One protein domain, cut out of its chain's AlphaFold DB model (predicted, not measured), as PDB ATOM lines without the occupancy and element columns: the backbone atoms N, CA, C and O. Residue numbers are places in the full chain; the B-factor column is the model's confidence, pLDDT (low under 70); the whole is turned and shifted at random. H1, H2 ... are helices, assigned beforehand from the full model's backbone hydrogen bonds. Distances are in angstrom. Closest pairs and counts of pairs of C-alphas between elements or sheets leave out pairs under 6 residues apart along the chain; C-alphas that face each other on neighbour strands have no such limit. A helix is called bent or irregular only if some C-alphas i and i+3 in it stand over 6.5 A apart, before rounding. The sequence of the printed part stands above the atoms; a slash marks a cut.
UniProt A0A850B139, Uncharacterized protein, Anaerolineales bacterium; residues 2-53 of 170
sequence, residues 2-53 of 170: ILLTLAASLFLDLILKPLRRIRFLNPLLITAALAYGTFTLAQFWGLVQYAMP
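Overview. This is residues 2 to 53 of the 170 residues of an uncharacterized protein of Anaerolineales bacterium (UniProt A0A850B139). Two helices make an open V: the long H2 is one arm, the shorter H1 is the other, and a tight loop, residues 20 to 24, forms the corner where they meet near their ends. Away from that corner both arms stand free, residues 2 to 15 of H1 and residues 31 to 51 of H2, with residues 52 and 53 running on past H2. The printed part has 52 residues with two named helices, H1 then H2 along the chain, and no named strand; the class is all helix. It is flat, spanning 45 by 29 by 6 A, and only just extended, close to loose, with a radius of gyration of the C-alphas of 15.1 A.

Along the chain. H2 is the longest helix, residues 25 to 51, and measures 38.4 A from C-alpha 25 at (-7.869, 8.714, 107.617) to C-alpha 51 at (4.180, 2.893, 143.597). H1, residues 2 to 19, measures 25.9 A and begins with C-alpha 2 at (9.681, 21.866, 127.108). H1 is irregular, but only just: C-alphas 15 and 18 are 6.53 A apart.

Arrangement. H2 and H1 are close but not clearly touching, with 2 pairs of C-alphas within 8 A. Their closest C-alphas, those of Leu 19 and Leu 25, are 6.4 A apart. The two run opposite ways at a shallow tilt of 32 degrees, where the line of H1 is a rough one. Their centres are 18.8 A apart. In H2 every O i to N i+4 pair is within hydrogen-bond range; in H1, 12 of 14 are.

Size, cuts and confidence. The two C-alphas farthest apart are those of Ile 22 and Pro 53, at 45.6 A. The first and last printed C-alphas, of Ile 2 and Pro 53, are 31.0 A apart. The printed part has no cut, and the link from H1 to H2 is tight. The mean pLDDT of the printed part is 94.2, and no printed residue is under 70.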
ATOM      1  N   ILE A   2      10.749  21.038 127.716       89.44
ATOM      2  CA  ILE A   2       9.681  21.866 127.108       89.44
ATOM      3  C   ILE A   2       9.894  22.114 125.602       89.44
ATOM      4  O   ILE A   2       9.002  21.843 124.805       89.44
ATOM      5  N   LEU A   3      11.093  22.549 125.193       93.88
ATOM      6  CA  LEU A   3      11.401  22.794 123.776       93.88
ATOM      7  C   LEU A   3      11.292  21.532 122.908       93.88
ATOM      8  O   LEU A   3      10.831  21.612 121.777       93.88
ATOM      9  N   LEU A   4      11.669  20.366 123.445       93.25
ATOM     10  CA  LEU A   4      11.550  19.091 122.734       93.25
ATOM     11  C   LEU A   4      10.085  18.688 122.568       93.25
ATOM     12  O   LEU A   4       9.691  18.276 121.483       93.25
ATOM     13  N   THR A   5       9.266  18.862 123.609       93.25
ATOM     14  CA  THR A   5       7.823  18.603 123.544       93.25
ATOM     15  C   THR A   5       7.149  19.500 122.509       93.25
ATOM     16  O   THR A   5       6.354  19.017 121.704       93.25
ATOM     17  N   LEU A   6       7.492  20.790 122.489       94.81
ATOM     18  CA  LEU A   6       6.961  21.740 121.513       94.81
ATOM     19  C   LEU A   6       7.406  21.393 120.088       94.81
ATOM     20  O   LEU A   6       6.567  21.333 119.190       94.81
ATOM     21  N   ALA A   7       8.691  21.093 119.882       96.19
ATOM     22  CA  ALA A   7       9.218  20.693 118.579       96.19
ATOM     23  C   ALA A   7       8.559  19.402 118.063       96.19
ATOM     24  O   ALA A   7       8.116  19.357 116.916       96.19
ATOM     25  N   ALA A   8       8.426  18.381 118.913       95.50
ATOM     26  CA  ALA A   8       7.762  17.128 118.563       95.50
ATOM     27  C   ALA A   8       6.276  17.335 118.233       95.50
ATOM     28  O   ALA A   8       5.777  16.769 117.263       95.50
ATOM     29  N   SER A   9       5.581  18.183 118.997       93.31
ATOM     30  CA  SER A   9       4.166  18.499 118.761       93.31
ATOM     31  C   SER A   9       3.963  19.221 117.429       93.31
ATOM     32  O   SER A   9       3.066  18.864 116.669       93.31
ATOM     33  N   LEU A  10       4.825  20.192 117.112       95.62
ATOM     34  CA  LEU A  10       4.799  20.905 115.831       95.62
ATOM     35  C   LEU A  10       5.103  19.966 114.659       95.62
ATOM     36  O   LEU A  10       4.413  20.002 113.644       95.62
ATOM     37  N   PHE A  11       6.105  19.099 114.807       96.50
ATOM     38  CA  PHE A  11       6.458  18.113 113.788       96.50
ATOM     39  C   PHE A  11       5.313  17.122 113.528       96.50
ATOM     40  O   PHE A  11       4.966  16.864 112.375       96.50
ATOM     41  N   LEU A  12       4.678  16.618 114.590       94.31
ATOM     42  CA  LEU A  12       3.500  15.761 114.478       94.31
ATOM     43  C   LEU A  12       2.330  16.491 113.810       94.31
ATOM     44  O   LEU A  12       1.696  15.908 112.933       94.31
ATOM     45  N   ASP A  13       2.058  17.756 114.147       93.69
ATOM     46  CA  ASP A  13       0.991  18.523 113.489       93.69
ATOM     47  C   ASP A  13       1.255  18.697 111.987       93.69
ATOM     48  O   ASP A  13       0.359  18.462 111.176       93.69
ATOM     49  N   LEU A  14       2.494  19.010 111.591       96.12
ATOM     50  CA  LEU A  14       2.874  19.141 110.179       96.12
ATOM     51  C   LEU A  14       2.597  17.864 109.372       96.12
ATOM     52  O   LEU A  14       2.156  17.953 108.225       96.12
ATOM     53  N   ILE A  15       2.805  16.690 109.972       94.12
ATOM     54  CA  ILE A  15       2.533  15.390 109.343       94.12
ATOM     55  C   ILE A  15       1.033  15.067 109.357       94.12
ATOM     56  O   ILE A  15       0.474  14.618 108.355       94.12
ATOM     57  N   LEU A  16       0.357  15.290 110.484       93.56
ATOM     58  CA  LEU A  16      -1.033  14.879 110.677       93.56
ATOM     59  C   LEU A  16      -2.020  15.791 109.944       93.56
ATOM     60  O   LEU A  16      -3.047  15.319 109.455       93.56
ATOM     61  N   LYS A  17      -1.731  17.086 109.823       93.25
ATOM     62  CA  LYS A  17      -2.613  18.080 109.195       93.25
ATOM     63  C   LYS A  17      -3.015  17.745 107.749       93.25
ATOM     64  O   LYS A  17      -4.214  17.819 107.469       93.25
ATOM     65  N   PRO A  18      -2.109  17.360 106.826       93.94
ATOM     66  CA  PRO A  18      -2.513  16.912 105.493       93.94
ATOM     67  C   PRO A  18      -3.263  15.573 105.531       93.94
ATOM     68  O   PRO A  18      -4.265  15.427 104.835       93.94
ATOM     69  N   LEU A  19      -2.851  14.627 106.382       92.12
ATOM     70  CA  LEU A  19      -3.490  13.307 106.499       92.12
ATOM     71  C   LEU A  19      -4.940  13.401 106.992       92.12
ATOM     72  O   LEU A  19      -5.818  12.702 106.489       92.12
ATOM     73  N   ARG A  20      -5.227  14.322 107.916       92.06
ATOM     74  CA  ARG A  20      -6.578  14.580 108.440       92.06
ATOM     75  C   ARG A  20      -7.548  15.143 107.399       92.06
ATOM     76  O   ARG A  20      -8.755  15.084 107.617       92.06
ATOM     77  N   ARG A  21      -7.062  15.670 106.270       92.81
ATOM     78  CA  ARG A  21      -7.929  16.117 105.161       92.81
ATOM     79  C   ARG A  21      -8.497  14.948 104.352       92.81
ATOM     80  O   ARG A  21      -9.450  15.138 103.603       92.81
ATOM     81  N   ILE A  22      -7.945  13.742 104.507       94.00
ATOM     82  CA  ILE A  22      -8.418  12.534 103.830       94.00
ATOM     83  C   ILE A  22      -9.569  11.925 104.648       94.00
ATOM     84  O   ILE A  22      -9.396  11.543 105.807       94.00
ATOM     85  N   ARG A  23     -10.757  11.824 104.031       87.75
ATOM     86  CA  ARG A  23     -12.052  11.545 104.694       87.75
ATOM     87  C   ARG A  23     -12.059  10.301 105.592       87.75
ATOM     88  O   ARG A  23     -12.700  10.323 106.636       87.75
ATOM     89  N   PHE A  24     -11.353   9.238 105.207       92.25
ATOM     90  CA  PHE A  24     -11.285   7.988 105.974       92.25
ATOM     91  C   PHE A  24     -10.090   7.918 106.940       92.25
ATOM     92  O   PHE A  24     -10.135   7.159 107.903       92.25
ATOM     93  N   LEU A  25      -9.037   8.719 106.731       92.88
ATOM     94  CA  LEU A  25      -7.869   8.714 107.617       92.88
ATOM     95  C   LEU A  25      -8.123   9.489 108.905       92.88
ATOM     96  O   LEU A  25      -7.630   9.088 109.949       92.88
ATOM     97  N   ASN A  26      -8.911  10.565 108.872       90.94
ATOM     98  CA  ASN A  26      -9.210  11.327 110.085       90.94
ATOM     99  C   ASN A  26      -9.852  10.481 111.210       90.94
ATOM    100  O   ASN A  26      -9.326  10.518 112.321       90.94
ATOM    101  N   PRO A  27     -10.920   9.686 110.976       95.00
ATOM    102  CA  PRO A  27     -11.452   8.817 112.024       95.00
ATOM    103  C   PRO A  27     -10.444   7.741 112.452       95.00
ATOM    104  O   PRO A  27     -10.340   7.468 113.642       95.00
ATOM    105  N   LEU A  28      -9.646   7.187 111.530       95.50
ATOM    106  CA  LEU A  28      -8.597   6.219 111.869       95.50
ATOM    107  C   LEU A  28      -7.535   6.821 112.803       95.50
ATOM    108  O   LEU A  28      -7.162   6.192 113.789       95.50
ATOM    109  N   LEU A  29      -7.078   8.044 112.521       93.81
ATOM    110  CA  LEU A  29      -6.105   8.767 113.342       93.81
ATOM    111  C   LEU A  29      -6.662   9.084 114.734       93.81
ATOM    112  O   LEU A  29      -5.941   8.940 115.718       93.81
ATOM    113  N   ILE A  30      -7.939   9.471 114.833       94.19
ATOM    114  CA  ILE A  30      -8.611   9.691 116.122       94.19
ATOM    115  C   ILE A  30      -8.679   8.381 116.912       94.19
ATOM    116  O   ILE A  30      -8.291   8.352 118.077       94.19
ATOM    117  N   THR A  31      -9.107   7.286 116.279       96.50
ATOM    118  CA  THR A  31      -9.166   5.965 116.918       96.50
ATOM    119  C   THR A  31      -7.786   5.502 117.379       96.50
ATOM    120  O   THR A  31      -7.649   5.031 118.504       96.50
ATOM    121  N   ALA A  32      -6.750   5.678 116.555       95.06
ATOM    122  CA  ALA A  32      -5.375   5.347 116.920       95.06
ATOM    123  C   ALA A  32      -4.879   6.186 118.108       95.06
ATOM    124  O   ALA A  32      -4.268   5.643 119.028       95.06
ATOM    125  N   ALA A  33      -5.181   7.488 118.126       94.62
ATOM    126  CA  ALA A  33      -4.830   8.370 119.235       94.62
ATOM    127  C   ALA A  33      -5.543   7.971 120.537       94.62
ATOM    128  O   ALA A  33      -4.905   7.921 121.587       94.62
ATOM    129  N   LEU A  34      -6.837   7.633 120.471       97.81
ATOM    130  CA  LEU A  34      -7.595   7.135 121.620       97.81
ATOM    131  C   LEU A  34      -7.032   5.806 122.125       97.81
ATOM    132  O   LEU A  34      -6.777   5.680 123.318       97.81
ATOM    133  N   ALA A  35      -6.772   4.849 121.231       97.69
ATOM    134  CA  ALA A  35      -6.188   3.560 121.592       97.69
ATOM    135  C   ALA A  35      -4.825   3.739 122.278       97.69
ATOM    136  O   ALA A  35      -4.599   3.195 123.362       97.69
ATOM    137  N   TYR A  36      -3.949   4.571 121.708       96.62
ATOM    138  CA  TYR A  36      -2.662   4.899 122.311       96.62
ATOM    139  C   TYR A  36      -2.819   5.565 123.685       96.62
ATOM    140  O   TYR A  36      -2.163   5.151 124.637       96.62
ATOM    141  N   GLY A  37      -3.723   6.540 123.817       97.25
ATOM    142  CA  GLY A  37      -4.014   7.205 125.089       97.25
ATOM    143  C   GLY A  37      -4.542   6.245 126.158       97.25
ATOM    144  O   GLY A  37      -4.098   6.287 127.302       97.25
ATOM    145  N   THR A  38      -5.441   5.329 125.795       97.69
ATOM    146  CA  THR A  38      -5.937   4.306 126.730       97.69
ATOM    147  C   THR A  38      -4.849   3.318 127.137       97.69
ATOM    148  O   THR A  38      -4.769   2.946 128.307       97.69
ATOM    149  N   PHE A  39      -3.976   2.930 126.205       97.69
ATOM    150  CA  PHE A  39      -2.858   2.038 126.489       97.69
ATOM    151  C   PHE A  39      -1.861   2.688 127.454       97.69
ATOM    152  O   PHE A  39      -1.495   2.080 128.458       97.69
ATOM    153  N   THR A  40      -1.455   3.936 127.199       97.31
ATOM    154  CA  THR A  40      -0.529   4.654 128.085       97.31
ATOM    155  C   THR A  40      -1.147   4.943 129.448       97.31
ATOM    156  O   THR A  40      -0.455   4.809 130.455       97.31
ATOM    157  N   LEU A  41      -2.450   5.242 129.510       97.38
ATOM    158  CA  LEU A  41      -3.175   5.369 130.774       97.38
ATOM    159  C   LEU A  41      -3.163   4.059 131.569       97.38
ATOM    160  O   LEU A  41      -2.887   4.087 132.764       97.38
ATOM    161  N   ALA A  42      -3.414   2.917 130.926       97.00
ATOM    162  CA  ALA A  42      -3.378   1.615 131.593       97.00
ATOM    163  C   ALA A  42      -1.974   1.280 132.129       97.00
ATOM    164  O   ALA A  42      -1.839   0.808 133.257       97.00
ATOM    165  N   GLN A  43      -0.923   1.577 131.356       96.38
ATOM    166  CA  GLN A  43       0.466   1.414 131.804       96.38
ATOM    167  C   GLN A  43       0.788   2.330 132.992       96.38
ATOM    168  O   GLN A  43       1.356   1.885 133.989       96.38
ATOM    169  N   PHE A  44       0.384   3.600 132.915       95.81
ATOM    170  CA  PHE A  44       0.578   4.555 134.001       95.81
ATOM    171  C   PHE A  44      -0.193   4.146 135.259       95.81
ATOM    172  O   PHE A  44       0.337   4.232 136.361       95.81
ATOM    173  N   TRP A  45      -1.411   3.631 135.107       95.44
ATOM    174  CA  TRP A  45      -2.193   3.104 136.220       95.44
ATOM    175  C   TRP A  45      -1.502   1.917 136.902       95.44
ATOM    176  O   TRP A  45      -1.440   1.875 138.128       95.44
ATOM    177  N   GLY A  46      -0.910   1.002 136.129       93.81
ATOM    178  CA  GLY A  46      -0.085  -0.079 136.676       93.81
ATOM    179  C   GLY A  46       1.100   0.445 137.497       93.81
ATOM    180  O   GLY A  46       1.360  -0.050 138.595       93.81
ATOM    181  N   LEU A  47       1.770   1.499 137.017       94.94
ATOM    182  CA  LEU A  47       2.831   2.176 137.769       94.94
ATOM    183  C   LEU A  47       2.304   2.809 139.065       94.94
ATOM    184  O   LEU A  47       2.942   2.666 140.107       94.94
ATOM    185  N   VAL A  48       1.152   3.483 139.021       93.38
ATOM    186  CA  VAL A  48       0.522   4.086 140.208       93.38
ATOM    187  C   VAL A  48       0.185   3.015 141.240       93.38
ATOM    188  O   VAL A  48       0.533   3.182 142.403       93.38
ATOM    189  N   GLN A  49      -0.419   1.896 140.836       92.94
ATOM    190  CA  GLN A  49      -0.726   0.795 141.755       92.94
ATOM    191  C   GLN A  49       0.533   0.200 142.396       92.94
ATOM    192  O   GLN A  49       0.533  -0.094 143.591       92.94
ATOM    193  N   TYR A  50       1.612   0.057 141.623       90.94
ATOM    194  CA  TYR A  50       2.894  -0.426 142.130       90.94
ATOM    195  C   TYR A  50       3.547   0.559 143.115       90.94
ATOM    196  O   TYR A  50       4.052   0.154 144.163       90.94
ATOM    197  N   ALA A  51       3.536   1.856 142.794       91.12
ATOM    198  CA  ALA A  51       4.180   2.893 143.597       91.12
ATOM    199  C   ALA A  51       3.359   3.305 144.833       91.12
ATOM    200  O   ALA A  51       3.936   3.671 145.856       91.12
ATOM    201  N   MET A  52       2.027   3.239 144.752       89.88
ATOM    202  CA  MET A  52       1.077   3.682 145.782       89.88
ATOM    203  C   MET A  52       0.083   2.565 146.161       89.88
ATOM    204  O   MET A  52      -1.135   2.724 146.010       89.88
ATOM    205  N   PRO A  53       0.574   1.415 146.659       87.50
ATOM    206  CA  PRO A  53      -0.278   0.286 147.012       87.50
ATOM    207  C   PRO A  53      -1.255   0.661 148.131       87.50
ATOM    208  O   PRO A  53      -0.866   1.158 149.189       87.50
TER     209      PRO A  53